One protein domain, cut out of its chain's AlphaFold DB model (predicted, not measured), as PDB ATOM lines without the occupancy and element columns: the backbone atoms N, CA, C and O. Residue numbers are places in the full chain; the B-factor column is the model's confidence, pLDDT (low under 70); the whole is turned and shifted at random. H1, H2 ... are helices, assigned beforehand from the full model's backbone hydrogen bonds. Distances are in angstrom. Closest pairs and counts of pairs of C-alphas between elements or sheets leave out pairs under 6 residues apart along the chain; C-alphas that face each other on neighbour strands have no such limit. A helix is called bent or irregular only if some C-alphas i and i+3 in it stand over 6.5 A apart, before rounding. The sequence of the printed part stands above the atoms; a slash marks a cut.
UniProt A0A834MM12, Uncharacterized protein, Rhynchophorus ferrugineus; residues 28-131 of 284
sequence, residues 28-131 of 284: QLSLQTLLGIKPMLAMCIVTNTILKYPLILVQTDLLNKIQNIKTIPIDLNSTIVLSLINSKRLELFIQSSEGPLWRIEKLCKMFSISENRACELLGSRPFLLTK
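Overview. This is residues 28 to 131 of the 284 residues of an uncharacterized protein of Rhynchophorus ferrugineus (UniProt A0A834MM12). Nine mostly short helices form an elongated body with H5 in the middle and H8 side by side with it. H1 makes one end of the long axis, joined to H5 by the short H3, and H7 makes the other end, crossing H8; H4 and H6 run side by side, with H4 packing on H5. The printed part has 104 residues with nine named helices, H1 to H9 in order, and no named strand; its class is all helix. It is compact, with a radius of gyration of the C-alphas of 13.4 A, and spans 40 by 26 by 21 A, only just elongated.

Arrangement. H1, residues 28 to 42, touches H3, residues 54 to 58, closest at the C-alphas of Gly 36 and Leu 57, 5.7 A apart. H2, residues 47 to 52, is close to H1 but not clearly touching, with the C-alphas of Leu 41 and Thr 47 closest at 7.3 A. H3 touches H5, residues 76 to 84, where the closest C-alphas, of Ile 56 and Leu 84, are 6.3 A apart. H4, residues 62 to 69, touches H5 at a steep tilt of 59 degrees, opposite ways, with the C-alphas of Lys 65 and Ser 83 closest at 5.6 A. H4 also touches H6, residues 87 to 94, at a shallow tilt of 14 degrees, the same way; the closest C-alphas, of Lys 65 and Ser 87, are 6.6 A apart. H8, residues 115 to 124, touches H5 at a shallow tilt of 8 degrees, the same way, with the C-alphas of Ser 78 and Asn 116 closest at 4.5 A. H7, residues 99 to 111, touches H8 with residues 104 to 108 alone, about perpendicular at 75 degrees; the closest C-alphas, of Ile 104 and Ala 118, are 5.7 A apart. H9, residues 126 to 129, touches H8 only at the corner, and only just, with 3 pairs of C-alphas within 8 A; the closest, of Leu 122 and Leu 128, are 5.8 A apart. H1 and H7 are apart. Every O i to N i+4 pair is within hydrogen-bond range in H2, H4, H6, H7 and H8, against 8 of 11 in H1, 0 of 1 in H3 and 1 of 5 in H5; O i to N i+3 pairs within range are 1 of 2 in H3 and 4 of 6 in H5, and H9 is too short for an O i to N i+4 pair.

Along the chain. H1 begins at C-alpha 28, (44.302, -20.633, 117.896), and is 22.9 A long. H5 is irregular, with C-alphas 78 and 81 7.1 A apart. H7 is 19.0 A long and H8 14.0 A; H9 ends at C-alpha 129, (34.037, -19.879, 88.043).

Size, cuts and confidence. The C-alphas of Leu 31 and Met 110 are the two farthest apart, at 41.2 A. The printed part has no cut and no long link. Mean pLDDT of the printed part is 88.9, and residues 28 to 36 are under 70.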
ATOM      1  N   GLN A  28      43.106 -20.780 118.743       45.06
ATOM      2  CA  GLN A  28      44.302 -20.633 117.896       45.06
ATOM      3  C   GLN A  28      44.117 -19.550 116.817       45.06
ATOM      4  O   GLN A  28      45.053 -18.801 116.524       45.06
ATOM      5  N   LEU A  29      42.887 -19.401 116.301       50.81
ATOM      6  CA  LEU A  29      42.502 -18.283 115.442       50.81
ATOM      7  C   LEU A  29      42.743 -16.941 116.142       50.81
ATOM      8  O   LEU A  29      43.264 -16.043 115.502       50.81
ATOM      9  N   SER A  30      42.422 -16.773 117.427       57.47
ATOM     10  CA  SER A  30      42.427 -15.450 118.084       57.47
ATOM     11  C   SER A  30      43.774 -14.691 118.033       57.47
ATOM     12  O   SER A  30      43.780 -13.483 117.791       57.47
ATOM     13  N   LEU A  31      44.915 -15.384 118.157       46.97
ATOM     14  CA  LEU A  31      46.264 -14.791 118.080       46.97
ATOM     15  C   LEU A  31      46.761 -14.606 116.633       46.97
ATOM     16  O   LEU A  31      47.325 -13.560 116.309       46.97
ATOM     17  N   GLN A  32      46.506 -15.572 115.740       53.03
ATOM     18  CA  GLN A  32      46.828 -15.441 114.307       53.03
ATOM     19  C   GLN A  32      45.967 -14.373 113.610       53.03
ATOM     20  O   GLN A  32      46.461 -13.631 112.767       53.03
ATOM     21  N   THR A  33      44.706 -14.228 114.020       57.81
ATOM     22  CA  THR A  33      43.754 -13.201 113.557       57.81
ATOM     23  C   THR A  33      44.275 -11.802 113.895       57.81
ATOM     24  O   THR A  33      44.249 -10.910 113.052       57.81
ATOM     25  N   LEU A  34      44.823 -11.612 115.098       56.44
ATOM     26  CA  LEU A  34      45.407 -10.344 115.553       56.44
ATOM     27  C   LEU A  34      46.662  -9.936 114.762       56.44
ATOM     28  O   LEU A  34      46.822  -8.761 114.425       56.44
ATOM     29  N   LEU A  35      47.527 -10.900 114.434       61.66
ATOM     30  CA  LEU A  35      48.716 -10.672 113.605       61.66
ATOM     31  C   LEU A  35      48.366 -10.466 112.124       61.66
ATOM     32  O   LEU A  35      49.004  -9.650 111.465       61.66
ATOM     33  N   GLY A  36      47.333 -11.143 111.613       69.69
ATOM     34  CA  GLY A  36      46.893 -11.049 110.219       69.69
ATOM     35  C   GLY A  36      46.180  -9.740 109.859       69.69
ATOM     36  O   GLY A  36      46.270  -9.297 108.718       69.69
ATOM     37  N   ILE A  37      45.527  -9.068 110.816       77.88
ATOM     38  CA  ILE A  37      44.778  -7.822 110.552       77.88
ATOM     39  C   ILE A  37      45.695  -6.675 110.103       77.88
ATOM     40  O   ILE A  37      45.350  -5.950 109.171       77.88
ATOM     41  N   LYS A  38      46.861  -6.494 110.740       80.56
ATOM     42  CA  LYS A  38      47.774  -5.378 110.424       80.56
ATOM     43  C   LYS A  38      48.238  -5.397 108.954       80.56
ATOM     44  O   LYS A  38      48.075  -4.371 108.293       80.56
ATOM     45  N   PRO A  39      48.737  -6.525 108.404       82.50
ATOM     46  CA  PRO A  39      49.032  -6.644 106.977       82.50
ATOM     47  C   PRO A  39      47.835  -6.350 106.067       82.50
ATOM     48  O   PRO A  39      48.005  -5.693 105.045       82.50
ATOM     49  N   MET A  40      46.624  -6.791 106.425       84.50
ATOM     50  CA  MET A  40      45.433  -6.537 105.601       84.50
ATOM     51  C   MET A  40      45.075  -5.049 105.536       84.50
ATOM     52  O   MET A  40      44.799  -4.532 104.453       84.50
ATOM     53  N   LEU A  41      45.151  -4.340 106.666       85.62
ATOM     54  CA  LEU A  41      44.945  -2.889 106.705       85.62
ATOM     55  C   LEU A  41      46.004  -2.147 105.878       85.62
ATOM     56  O   LEU A  41      45.664  -1.218 105.151       85.62
ATOM     57  N   ALA A  42      47.265  -2.593 105.926       85.94
ATOM     58  CA  ALA A  42      48.341  -2.041 105.096       85.94
ATOM     59  C   ALA A  42      48.113  -2.257 103.584       85.94
ATOM     60  O   ALA A  42      48.670  -1.530 102.768       85.94
ATOM     61  N   MET A  43      47.273  -3.225 103.202       86.31
ATOM     62  CA  MET A  43      46.845  -3.467 101.817       86.31
ATOM     63  C   MET A  43      45.527  -2.767 101.455       86.31
ATOM     64  O   MET A  43      44.924  -3.113 100.441       86.31
ATOM     65  N   CYS A  44      45.076  -1.802 102.263       88.56
ATOM     66  CA  CYS A  44      43.827  -1.053 102.082       88.56
ATOM     67  C   CYS A  44      42.542  -1.899 102.202       88.56
ATOM     68  O   CYS A  44      41.477  -1.495 101.731       88.56
ATOM     69  N   ILE A  45      42.610  -3.062 102.859       90.69
ATOM     70  CA  ILE A  45      41.428  -3.883 103.141       90.69
ATOM     71  C   ILE A  45      40.821  -3.394 104.453       90.69
ATOM     72  O   ILE A  45      41.419  -3.537 105.517       90.69
ATOM     73  N   VAL A  46      39.637  -2.790 104.380       91.25
ATOM     74  CA  VAL A  46      39.012  -2.116 105.518       91.25
ATOM     75  C   VAL A  46      38.478  -3.106 106.548       91.25
ATOM     76  O   VAL A  46      38.076  -4.231 106.244       91.25
ATOM     77  N   THR A  47      38.406  -2.653 107.797       86.00
ATOM     78  CA  THR A  47      37.981  -3.462 108.944       86.00
ATOM     79  C   THR A  47      36.623  -4.140 108.741       86.00
ATOM     80  O   THR A  47      36.474  -5.313 109.078       86.00
ATOM     81  N   ASN A  48      35.648  -3.446 108.143       88.44
ATOM     82  CA  ASN A  48      34.325  -4.019 107.876       88.44
ATOM     83  C   ASN A  48      34.392  -5.231 106.934       88.44
ATOM     84  O   ASN A  48      33.660  -6.199 107.131       88.44
ATOM     85  N   THR A  49      35.294  -5.211 105.952       89.62
ATOM     86  CA  THR A  49      35.515  -6.323 105.021       89.62
ATOM     87  C   THR A  49      36.113  -7.529 105.734       89.62
ATOM     88  O   THR A  49      35.642  -8.650 105.552       89.62
ATOM     89  N   ILE A  50      37.100  -7.300 106.606       86.81
ATOM     90  CA  ILE A  50      37.730  -8.358 107.409       86.81
ATOM     91  C   ILE A  50      36.699  -9.005 108.341       86.81
ATOM     92  O   ILE A  50      36.612 -10.228 108.413       86.81
ATOM     93  N   LEU A  51      35.870  -8.195 109.010       85.56
ATOM     94  CA  LEU A  51      34.790  -8.686 109.871       85.56
ATOM     95  C   LEU A  51      33.738  -9.489 109.102       85.56
ATOM     96  O   LEU A  51      33.167 -10.436 109.640       85.56
ATOM     97  N   LYS A  52      33.469  -9.107 107.851       86.88
ATOM     98  CA  LYS A  52      32.530  -9.818 106.984       86.88
ATOM     99  C   LYS A  52      33.088 -11.165 106.513       86.88
ATOM    100  O   LYS A  52      32.320 -12.113 106.364       86.88
ATOM    101  N   TYR A  53      34.402 -11.267 106.315       88.44
ATOM    102  CA  TYR A  53      35.074 -12.460 105.791       88.44
ATOM    103  C   TYR A  53      36.285 -12.872 106.650       88.44
ATOM    104  O   TYR A  53      37.424 -12.865 106.176       88.44
ATOM    105  N   PRO A  54      36.073 -13.300 107.906       86.88
ATOM    106  CA  PRO A  54      37.171 -13.600 108.829       86.88
ATOM    107  C   PRO A  54      38.069 -14.752 108.352       86.88
ATOM    108  O   PRO A  54      39.253 -14.792 108.672       86.88
ATOM    109  N   LEU A  55      37.537 -15.661 107.525       86.94
ATOM    110  CA  LEU A  55      38.272 -16.802 106.966       86.94
ATOM    111  C   LEU A  55      39.413 -16.413 106.013       86.94
ATOM    112  O   LEU A  55      40.232 -17.266 105.666       86.94
ATOM    113  N   ILE A  56      39.496 -15.148 105.593       87.69
ATOM    114  CA  ILE A  56      40.635 -14.658 104.810       87.69
ATOM    115  C   ILE A  56      41.921 -14.700 105.652       87.69
ATOM    116  O   ILE A  56      42.990 -15.004 105.130       87.69
ATOM    117  N   LEU A  57      41.818 -14.477 106.966       84.75
ATOM    118  CA  LEU A  57      42.967 -14.385 107.874       84.75
ATOM    119  C   LEU A  57      43.701 -15.715 108.078       84.75
ATOM    120  O   LEU A  57      44.843 -15.716 108.527       84.75
ATOM    121  N   VAL A  58      43.061 -16.838 107.746       84.75
ATOM    122  CA  VAL A  58      43.642 -18.183 107.870       84.75
ATOM    123  C   VAL A  58      44.154 -18.739 106.536       84.75
ATOM    124  O   VAL A  58      44.554 -19.900 106.468       84.75
ATOM    125  N   GLN A  59      44.131 -17.947 105.457       84.56
ATOM    126  CA  GLN A  59      44.649 -18.373 104.155       84.56
ATOM    127  C   GLN A  59      46.185 -18.403 104.174       84.56
ATOM    128  O   GLN A  59      46.832 -17.386 104.413       84.56
ATOM    129  N   THR A  60      46.778 -19.562 103.879       81.25
ATOM    130  CA  THR A  60      48.237 -19.776 103.934       81.25
ATOM    131  C   THR A  60      49.011 -19.031 102.845       81.25
ATOM    132  O   THR A  60      50.195 -18.762 103.000       81.25
ATOM    133  N   ASP A  61      48.350 -18.692 101.742       86.56
ATOM    134  CA  ASP A  61      48.927 -18.099 100.533       86.56
ATOM    135  C   ASP A  61      48.280 -16.750 100.173       86.56
ATOM    136  O   ASP A  61      48.249 -16.330  99.014       86.56
ATOM    137  N   LEU A  62      47.740 -16.066 101.186       88.69
ATOM    138  CA  LEU A  62      46.926 -14.864 101.030       88.69
ATOM    139  C   LEU A  62      47.590 -13.779 100.174       88.69
ATOM    140  O   LEU A  62      46.925 -13.180  99.334       88.69
ATOM    141  N   LEU A  63      48.891 -13.532 100.359       89.00
ATOM    142  CA  LEU A  63      49.618 -12.494  99.622       89.00
ATOM    143  C   LEU A  63      49.582 -12.733  98.111       89.00
ATOM    144  O   LEU A  63      49.231 -11.826  97.359       89.00
ATOM    145  N   ASN A  64      49.876 -13.958  97.675       91.12
ATOM    146  CA  ASN A  64      49.870 -14.322  96.258       91.12
ATOM    147  C   ASN A  64      48.457 -14.204  95.676       91.12
ATOM    148  O   ASN A  64      48.262 -13.628  94.608       91.12
ATOM    149  N   LYS A  65      47.450 -14.663  96.427       93.88
ATOM    150  CA  LYS A  65      46.043 -14.511  96.037       93.88
ATOM    151  C   LYS A  65      45.635 -13.050  95.895       93.88
ATOM    152  O   LYS A  65      44.939 -12.719  94.944       93.88
ATOM    153  N   ILE A  66      46.071 -12.173  96.800       93.44
ATOM    154  CA  ILE A  66      45.791 -10.734  96.718       93.44
ATOM    155  C   ILE A  66      46.426 -10.130  95.469       93.44
ATOM    156  O   ILE A  66      45.759  -9.357  94.789       93.44
ATOM    157  N   GLN A  67      47.670 -10.485  95.137       92.75
ATOM    158  CA  GLN A  67      48.307  -9.991  93.910       92.75
ATOM    159  C   GLN A  67      47.528 -10.409  92.662       92.75
ATOM    160  O   GLN A  67      47.246  -9.573  91.810       92.75
ATOM    161  N   ASN A  68      47.078 -11.664  92.610       93.81
ATOM    162  CA  ASN A  68      46.220 -12.151  91.531       93.81
ATOM    163  C   ASN A  68      44.883 -11.394  91.479       93.81
ATOM    164  O   ASN A  68      44.441 -10.988  90.410       93.81
ATOM    165  N   ILE A  69      44.246 -11.152  92.627       95.50
ATOM    166  CA  ILE A  69      42.951 -10.461  92.710       95.50
ATOM    167  C   ILE A  69      43.060  -8.983  92.316       95.50
ATOM    168  O   ILE A  69      42.150  -8.469  91.674       95.50
ATOM    169  N   LYS A  70      44.173  -8.310  92.630       95.06
ATOM    170  CA  LYS A  70      44.425  -6.909  92.244       95.06
ATOM    171  C   LYS A  70      44.465  -6.682  90.732       95.06
ATOM    172  O   LYS A  70      44.367  -5.540  90.298       95.06
ATOM    173  N   THR A  71      44.611  -7.740  89.937       95.12
ATOM    174  CA  THR A  71      44.523  -7.646  88.471       95.12
ATOM    175  C   THR A  71      43.089  -7.421  87.980       95.12
ATOM    176  O   THR A  71      42.891  -6.976  86.853       95.12
ATOM    177  N   ILE A  72      42.084  -7.698  88.818       96.00
ATOM    178  CA  ILE A  72      40.677  -7.437  88.515       96.00
ATOM    179  C   ILE A  72      40.418  -5.939  88.749       96.00
ATOM    180  O   ILE A  72      40.656  -5.470  89.862       96.00
ATOM    181  N   PRO A  73      39.896  -5.184  87.763       95.00
ATOM    182  CA  PRO A  73      39.676  -3.739  87.873       95.00
ATOM    183  C   PRO A  73      38.404  -3.402  88.679       95.00
ATOM    184  O   PRO A  73      37.546  -2.649  88.233       95.00
ATOM    185  N   ILE A  74      38.273  -3.990  89.868       94.94
ATOM    186  CA  ILE A  74      37.192  -3.779  90.835       94.94
ATOM    187  C   ILE A  74      37.842  -3.557  92.202       94.94
ATOM    188  O   ILE A  74      38.898  -4.125  92.491       94.94
ATOM    189  N   ASP A  75      37.206  -2.755  93.058       95.00
ATOM    190  CA  ASP A  75      37.703  -2.482  94.404       95.00
ATOM    191  C   ASP A  75      38.094  -3.763  95.167       95.00
ATOM    192  O   ASP A  75      37.369  -4.766  95.199       95.00
ATOM    193  N   LEU A  76      39.262  -3.720  95.814       95.06
ATOM    194  CA  LEU A  76      39.828  -4.880  96.495       95.06
ATOM    195  C   LEU A  76      38.932  -5.363  97.643       95.06
ATOM    196  O   LEU A  76      38.865  -6.563  97.896       95.06
ATOM    197  N   ASN A  77      38.198  -4.477  98.325       94.44
ATOM    198  CA  ASN A  77      37.294  -4.889  99.403       94.44
ATOM    199  C   ASN A  77      36.087  -5.676  98.887       94.44
ATOM    200  O   ASN A  77      35.508  -6.480  99.623       94.44
ATOM    201  N   SER A  78      35.732  -5.485  97.620       94.31
ATOM    202  CA  SER A  78      34.674  -6.222  96.938       94.31
ATOM    203  C   SER A  78      35.152  -7.591  96.460       94.31
ATOM    204  O   SER A  78      34.428  -8.580  96.589       94.31
ATOM    205  N   THR A  79      36.386  -7.672  95.956       96.50
ATOM    206  CA  THR A  79      36.945  -8.879  95.327       96.50
ATOM    207  C   THR A  79      37.717  -9.785  96.285       96.50
ATOM    208  O   THR A  79      37.885 -10.968  95.993       96.50
ATOM    209  N   ILE A  80      38.141  -9.304  97.461       94.69
ATOM    210  CA  ILE A  80      38.988 -10.075  98.390       94.69
ATOM    211  C   ILE A  80      38.366 -11.406  98.832       94.69
ATOM    212  O   ILE A  80      39.082 -12.359  99.130       94.69
ATOM    213  N   VAL A  81      37.036 -11.524  98.825       95.31
ATOM    214  CA  VAL A  81      36.327 -12.781  99.124       95.31
ATOM    215  C   VAL A  81      36.712 -13.921  98.167       95.31
ATOM    216  O   VAL A  81      36.636 -15.091  98.538       95.31
ATOM    217  N   LEU A  82      37.212 -13.605  96.966       95.88
ATOM    218  CA  LEU A  82      37.756 -14.583  96.022       95.88
ATOM    219  C   LEU A  82      39.032 -15.262  96.544       95.88
ATOM    220  O   LEU A  82      39.358 -16.360  96.100       95.88
ATOM    221  N   SER A  83      39.721 -14.685  97.534       94.19
ATOM    222  CA  SER A  83      40.891 -15.315  98.169       94.19
ATOM    223  C   SER A  83      40.537 -16.583  98.963       94.19
ATOM    224  O   SER A  83      41.414 -17.390  99.271       94.19
ATOM    225  N   LEU A  84      39.247 -16.803  99.248       92.81
ATOM    226  CA  LEU A  84      38.738 -18.041  99.846       92.81
ATOM    227  C   LEU A  84      38.727 -19.219  98.857       92.81
ATOM    228  O   LEU A  84      38.580 -20.374  99.262       92.81
ATOM    229  N   ILE A  85      38.879 -18.951  97.558       93.75
ATOM    230  CA  ILE A  85      39.013 -19.981  96.529       93.75
ATOM    231  C   ILE A  85      40.404 -20.620  96.652       93.75
ATOM    232  O   ILE A  85      41.387 -19.979  97.022       93.75
ATOM    233  N   ASN A  86      40.510 -21.909  96.329       92.12
ATOM    234  CA  ASN A  86      41.806 -22.574  96.210       92.12
ATOM    235  C   ASN A  86      42.714 -21.849  95.192       92.12
ATOM    236  O   ASN A  86      42.253 -21.489  94.112       92.12
ATOM    237  N   SER A  87      44.000 -21.704  95.508       92.69
ATOM    238  CA  SER A  87      44.997 -20.933  94.744       92.69
ATOM    239  C   SER A  87      45.032 -21.300  93.267       92.69
ATOM    240  O   SER A  87      44.839 -20.441  92.416       92.69
ATOM    241  N   LYS A  88      45.129 -22.601  92.964       92.75
ATOM    242  CA  LYS A  88      45.160 -23.108  91.588       92.75
ATOM    243  C   LYS A  88      43.882 -22.768  90.822       92.75
ATOM    244  O   LYS A  88      43.923 -22.453  89.640       92.75
ATOM    245  N   ARG A  89      42.722 -22.831  91.483       93.62
ATOM    246  CA  ARG A  89      41.441 -22.451  90.859       93.62
ATOM    247  C   ARG A  89      41.328 -20.947  90.649       93.62
ATOM    248  O   ARG A  89      40.757 -20.541  89.646       93.62
ATOM    249  N   LEU A  90      41.841 -20.146  91.582       95.06
ATOM    250  CA  LEU A  90      41.883 -18.696  91.437       95.06
ATOM    251  C   LEU A  90      42.783 -18.306  90.261       95.06
ATOM    252  O   LEU A  90      42.345 -17.544  89.414       95.06
ATOM    253  N   GLU A  91      43.985 -18.875  90.159       94.06
ATOM    254  CA  GLU A  91      44.906 -18.648  89.036       94.06
ATOM    255  C   GLU A  91      44.253 -18.969  87.688       94.06
ATOM    256  O   GLU A  91      44.227 -18.118  86.802       94.06
ATOM    257  N   LEU A  92      43.634 -20.149  87.562       94.69
ATOM    258  CA  LEU A  92      42.900 -20.535  86.352       94.69
ATOM    259  C   LEU A  92      41.729 -19.593  86.042       94.69
ATOM    260  O   LEU A  92      41.425 -19.350  84.879       94.69
ATOM    261  N   PHE A  93      41.059 -19.070  87.070       95.50
ATOM    262  CA  PHE A  93      39.975 -18.111  86.891       95.50
ATOM    263  C   PHE A  93      40.490 -16.751  86.398       95.50
ATOM    264  O   PHE A  93      39.923 -16.199  85.454       95.50
ATOM    265  N   ILE A  94      41.588 -16.243  86.971       95.12
ATOM    266  CA  ILE A  94      42.243 -15.004  86.524       95.12
ATOM    267  C   ILE A  94      42.724 -15.125  85.073       95.12
ATOM    268  O   ILE A  94      42.541 -14.198  84.293       95.12
ATOM    269  N   GLN A  95      43.288 -16.275  84.703       94.00
ATOM    270  CA  GLN A  95      43.833 -16.544  83.367       94.00
ATOM    271  C   GLN A  95      42.780 -17.003  82.343       94.00
ATOM    272  O   GLN A  95      43.128 -17.339  81.212       94.00
ATOM    273  N   SER A  96      41.502 -17.076  82.726       93.31
ATOM    274  CA  SER A  96      40.442 -17.531  81.824       93.31
ATOM    275  C   SER A  96      40.268 -16.582  80.634       93.31
ATOM    276  O   SER A  96      40.423 -15.372  80.770       93.31
ATOM    277  N   SER A  97      39.912 -17.123  79.464       88.62
ATOM    278  CA  SER A  97      39.791 -16.352  78.216       88.62
ATOM    279  C   SER A  97      38.743 -15.238  78.274       88.62
ATOM    280  O   SER A  97      38.914 -14.203  77.643       88.62
ATOM    281  N   GLU A  98      37.656 -15.449  79.017       88.94
ATOM    282  CA  GLU A  98      36.625 -14.429  79.250       88.94
ATOM    283  C   GLU A  98      37.067 -13.397  80.300       88.94
ATOM    284  O   GLU A  98      36.629 -12.250  80.279       88.94
ATOM    285  N   GLY A  99      37.941 -13.805  81.220       90.94
ATOM    286  CA  GLY A  99      38.430 -12.989  82.317       90.94
ATOM    287  C   GLY A  99      37.446 -12.853  83.495       90.94
ATOM    288  O   GLY A  99      36.226 -13.004  83.353       90.94
ATOM    289  N   PRO A 100      37.951 -12.527  84.701       95.06
ATOM    290  CA  PRO A 100      37.121 -12.342  85.892       95.06
ATOM    291  C   PRO A 100      36.090 -11.219  85.786       95.06
ATOM    292  O   PRO A 100      34.971 -11.384  86.269       95.06
ATOM    293  N   LEU A 101      36.464 -10.093  85.166       96.19
ATOM    294  CA  LEU A 101      35.607  -8.910  85.055       96.19
ATOM    295  C   LEU A 101      34.322  -9.236  84.294       96.19
ATOM    296  O   LEU A 101      33.234  -9.052  84.835       96.19
ATOM    297  N   TRP A 102      34.451  -9.815  83.098       95.94
ATOM    298  CA  TRP A 102      33.311 -10.216  82.275       95.94
ATOM    299  C   TRP A 102      32.357 -11.129  83.047       95.94
ATOM    300  O   TRP A 102      31.140 -10.945  83.034       95.94
ATOM    301  N   ARG A 103      32.907 -12.099  83.789       95.25
ATOM    302  CA  ARG A 103      32.114 -13.044  84.580       95.25
ATOM    303  C   ARG A 103      31.358 -12.364  85.724       95.25
ATOM    304  O   ARG A 103      30.210 -12.720  85.997       95.25
ATOM    305  N   ILE A 104      31.988 -11.398  86.390       97.06
ATOM    306  CA  ILE A 104      31.363 -10.599  87.449       97.06
ATOM    307  C   ILE A 104      30.237  -9.745  86.861       97.06
ATOM    308  O   ILE A 104      29.101  -9.849  87.326       97.06
ATOM    309  N   GLU A 105      30.505  -8.991  85.796       96.62
ATOM    310  CA  GLU A 105      29.516  -8.152  85.106       96.62
ATOM    311  C   GLU A 105      28.320  -8.967  84.608       96.62
ATOM    312  O   GLU A 105      27.161  -8.564  84.758       96.62
ATOM    313  N   LYS A 106      28.579 -10.163  84.068       95.94
ATOM    314  CA  LYS A 106      27.533 -11.066  83.594       95.94
ATOM    315  C   LYS A 106      26.629 -11.531  84.738       95.94
ATOM    316  O   LYS A 106      25.410 -11.515  84.572       95.94
ATOM    317  N   LEU A 107      27.176 -11.878  85.911       95.81
ATOM    318  CA  LEU A 107      26.368 -12.191  87.104       95.81
ATOM    319  C   LEU A 107      25.572 -10.983  87.595       95.81
ATOM    320  O   LEU A 107      24.385 -11.134  87.899       95.81
ATOM    321  N   CYS A 108      26.204  -9.806  87.648       97.00
ATOM    322  CA  CYS A 108      25.554  -8.555  88.034       97.00
ATOM    323  C   CYS A 108      24.331  -8.289  87.156       97.00
ATOM    324  O   CYS A 108      23.238  -8.082  87.678       97.00
ATOM    325  N   LYS A 109      24.480  -8.393  85.832       95.81
ATOM    326  CA  LYS A 109      23.384  -8.204  84.875       95.81
ATOM    327  C   LYS A 109      22.305  -9.280  85.006       95.81
ATOM    328  O   LYS A 109      21.121  -8.962  85.062       95.81
ATOM    329  N   MET A 110      22.705 -10.547  85.062       93.94
ATOM    330  CA  MET A 110      21.788 -11.690  85.031       93.94
ATOM    331  C   MET A 110      20.845 -11.726  86.243       93.94
ATOM    332  O   MET A 110      19.651 -12.001  86.098       93.94
ATOM    333  N   PHE A 111      21.368 -11.389  87.423       94.56
ATOM    334  CA  PHE A 111      20.616 -11.407  88.677       94.56
ATOM    335  C   PHE A 111      20.295 -10.024  89.252       94.56
ATOM    336  O   PHE A 111      19.671  -9.953  90.306       94.56
ATOM    337  N   SER A 112      20.699  -8.939  88.583       95.75
ATOM    338  CA  SER A 112      20.539  -7.561  89.079       95.75
ATOM    339  C   SER A 112      21.153  -7.365  90.475       95.75
ATOM    340  O   SER A 112      20.512  -6.873  91.400       95.75
ATOM    341  N   ILE A 113      22.409  -7.796  90.635       96.88
ATOM    342  CA  ILE A 113      23.169  -7.737  91.896       96.88
ATOM    343  C   ILE A 113      24.412  -6.850  91.767       96.88
ATOM    344  O   ILE A 113      24.871  -6.576  90.662       96.88
ATOM    345  N   SER A 114      24.977  -6.426  92.900       97.00
ATOM    346  CA  SER A 114      26.236  -5.672  92.932       97.00
ATOM    347  C   SER A 114      27.462  -6.556  92.679       97.00
ATOM    348  O   SER A 114      27.435  -7.764  92.930       97.00
ATOM    349  N   GLU A 115      28.573  -5.935  92.281       96.69
ATOM    350  CA  GLU A 115      29.871  -6.600  92.093       96.69
ATOM    351  C   GLU A 115      30.323  -7.347  93.349       96.69
ATOM    352  O   GLU A 115      30.751  -8.497  93.269       96.69
ATOM    353  N   ASN A 116      30.149  -6.744  94.529       95.50
ATOM    354  CA  ASN A 116      30.481  -7.369  95.813       95.50
ATOM    355  C   ASN A 116      29.690  -8.664  95.988       95.50
ATOM    356  O   ASN A 116      30.241  -9.688  96.390       95.50
ATOM    357  N   ARG A 117      28.393  -8.637  95.657       96.31
ATOM    358  CA  ARG A 117      27.536  -9.814  95.768       96.31
ATOM    359  C   ARG A 117      27.894 -10.870  94.723       96.31
ATOM    360  O   ARG A 117      27.882 -12.055  95.046       96.31
ATOM    361  N   ALA A 118      28.255 -10.476  93.505       97.31
ATOM    362  CA  ALA A 118      28.757 -11.399  92.490       97.31
ATOM    363  C   ALA A 118      30.074 -12.066  92.930       97.31
ATOM    364  O   ALA A 118      30.199 -13.290  92.847       97.31
ATOM    365  N   CYS A 119      31.014 -11.305  93.499       97.00
ATOM    366  CA  CYS A 119      32.259 -11.832  94.060       97.00
ATOM    367  C   CYS A 119      31.998 -12.813  95.212       97.00
ATOM    368  O   CYS A 119      32.609 -13.879  95.262       97.00
ATOM    369  N   GLU A 120      31.046 -12.515  96.104       95.50
ATOM    370  CA  GLU A 120      30.617 -13.445  97.161       95.50
ATOM    371  C   GLU A 120      30.077 -14.762  96.597       95.50
ATOM    372  O   GLU A 120      30.376 -15.840  97.125       95.50
ATOM    373  N   LEU A 121      29.270 -14.700  95.532       95.81
ATOM    374  CA  LEU A 121      28.752 -15.897  94.874       95.81
ATOM    375  C   LEU A 121      29.895 -16.722  94.278       95.81
ATOM    376  O   LEU A 121      29.962 -17.919  94.543       95.81
ATOM    377  N   LEU A 122      30.823 -16.100  93.550       95.56
ATOM    378  CA  LEU A 122      31.979 -16.782  92.955       95.56
ATOM    379  C   LEU A 122      32.898 -17.397  94.025       95.56
ATOM    380  O   LEU A 122      33.277 -18.565  93.914       95.56
ATOM    381  N   GLY A 123      33.188 -16.653  95.098       93.50
ATOM    382  CA  GLY A 123      34.031 -17.104  96.209       93.50
ATOM    383  C   GLY A 123      33.417 -18.260  96.999       93.50
ATOM    384  O   GLY A 123      34.106 -19.208  97.373       93.50
ATOM    385  N   SER A 124      32.099 -18.228  97.215       91.19
ATOM    386  CA  SER A 124      31.386 -19.258  97.982       91.19
ATOM    387  C   SER A 124      30.876 -20.433  97.139       91.19
ATOM    388  O   SER A 124      30.470 -21.457  97.701       91.19
ATOM    389  N   ARG A 125      30.857 -20.313  95.805       92.44
ATOM    390  CA  ARG A 125      30.366 -21.335  94.864       92.44
ATOM    391  C   ARG A 125      31.355 -21.521  93.707       92.44
ATOM    392  O   ARG A 125      31.077 -21.103  92.584       92.44
ATOM    393  N   PRO A 126      32.466 -22.251  93.921       88.56
ATOM    394  CA  PRO A 126      33.539 -22.357  92.929       88.56
ATOM    395  C   PRO A 126      33.133 -22.946  91.571       88.56
ATOM    396  O   PRO A 126      33.833 -22.736  90.589       88.56
ATOM    397  N   PHE A 127      32.018 -23.682  91.478       92.06
ATOM    398  CA  PHE A 127      31.539 -24.189  90.186       92.06
ATOM    399  C   PHE A 127      31.106 -23.057  89.235       92.06
ATOM    400  O   PHE A 127      31.114 -23.256  88.027       92.06
ATOM    401  N   LEU A 128      30.746 -21.877  89.760       93.44
ATOM    402  CA  LEU A 128      30.383 -20.709  88.952       93.44
ATOM    403  C   LEU A 128      31.582 -20.106  88.217       93.44
ATOM    404  O   LEU A 128      31.383 -19.435  87.209       93.44
ATOM    405  N   LEU A 129      32.809 -20.373  88.675       93.50
ATOM    406  CA  LEU A 129      34.037 -19.879  88.043       93.50
ATOM    407  C   LEU A 129      34.209 -20.422  86.618       93.50
ATOM    408  O   LEU A 129      34.792 -19.750  85.781       93.50
ATOM    409  N   THR A 130      33.689 -21.622  86.346       90.88
ATOM    410  CA  THR A 130      33.882 -22.333  85.071       90.88
ATOM    411  C   THR A 130      32.573 -22.677  84.364       90.88
ATOM    412  O   THR A 130      32.587 -23.323  83.322       90.88
ATOM    413  N   LYS A 131      31.420 -22.333  84.947       91.31
ATOM    414  CA  LYS A 131      30.114 -22.660  84.365       91.31
ATOM    415  C   LYS A 131      29.884 -21.827  83.101       91.31
ATOM    416  O   LYS A 131      30.115 -20.621  83.122       91.31
TER     417      LYS A 131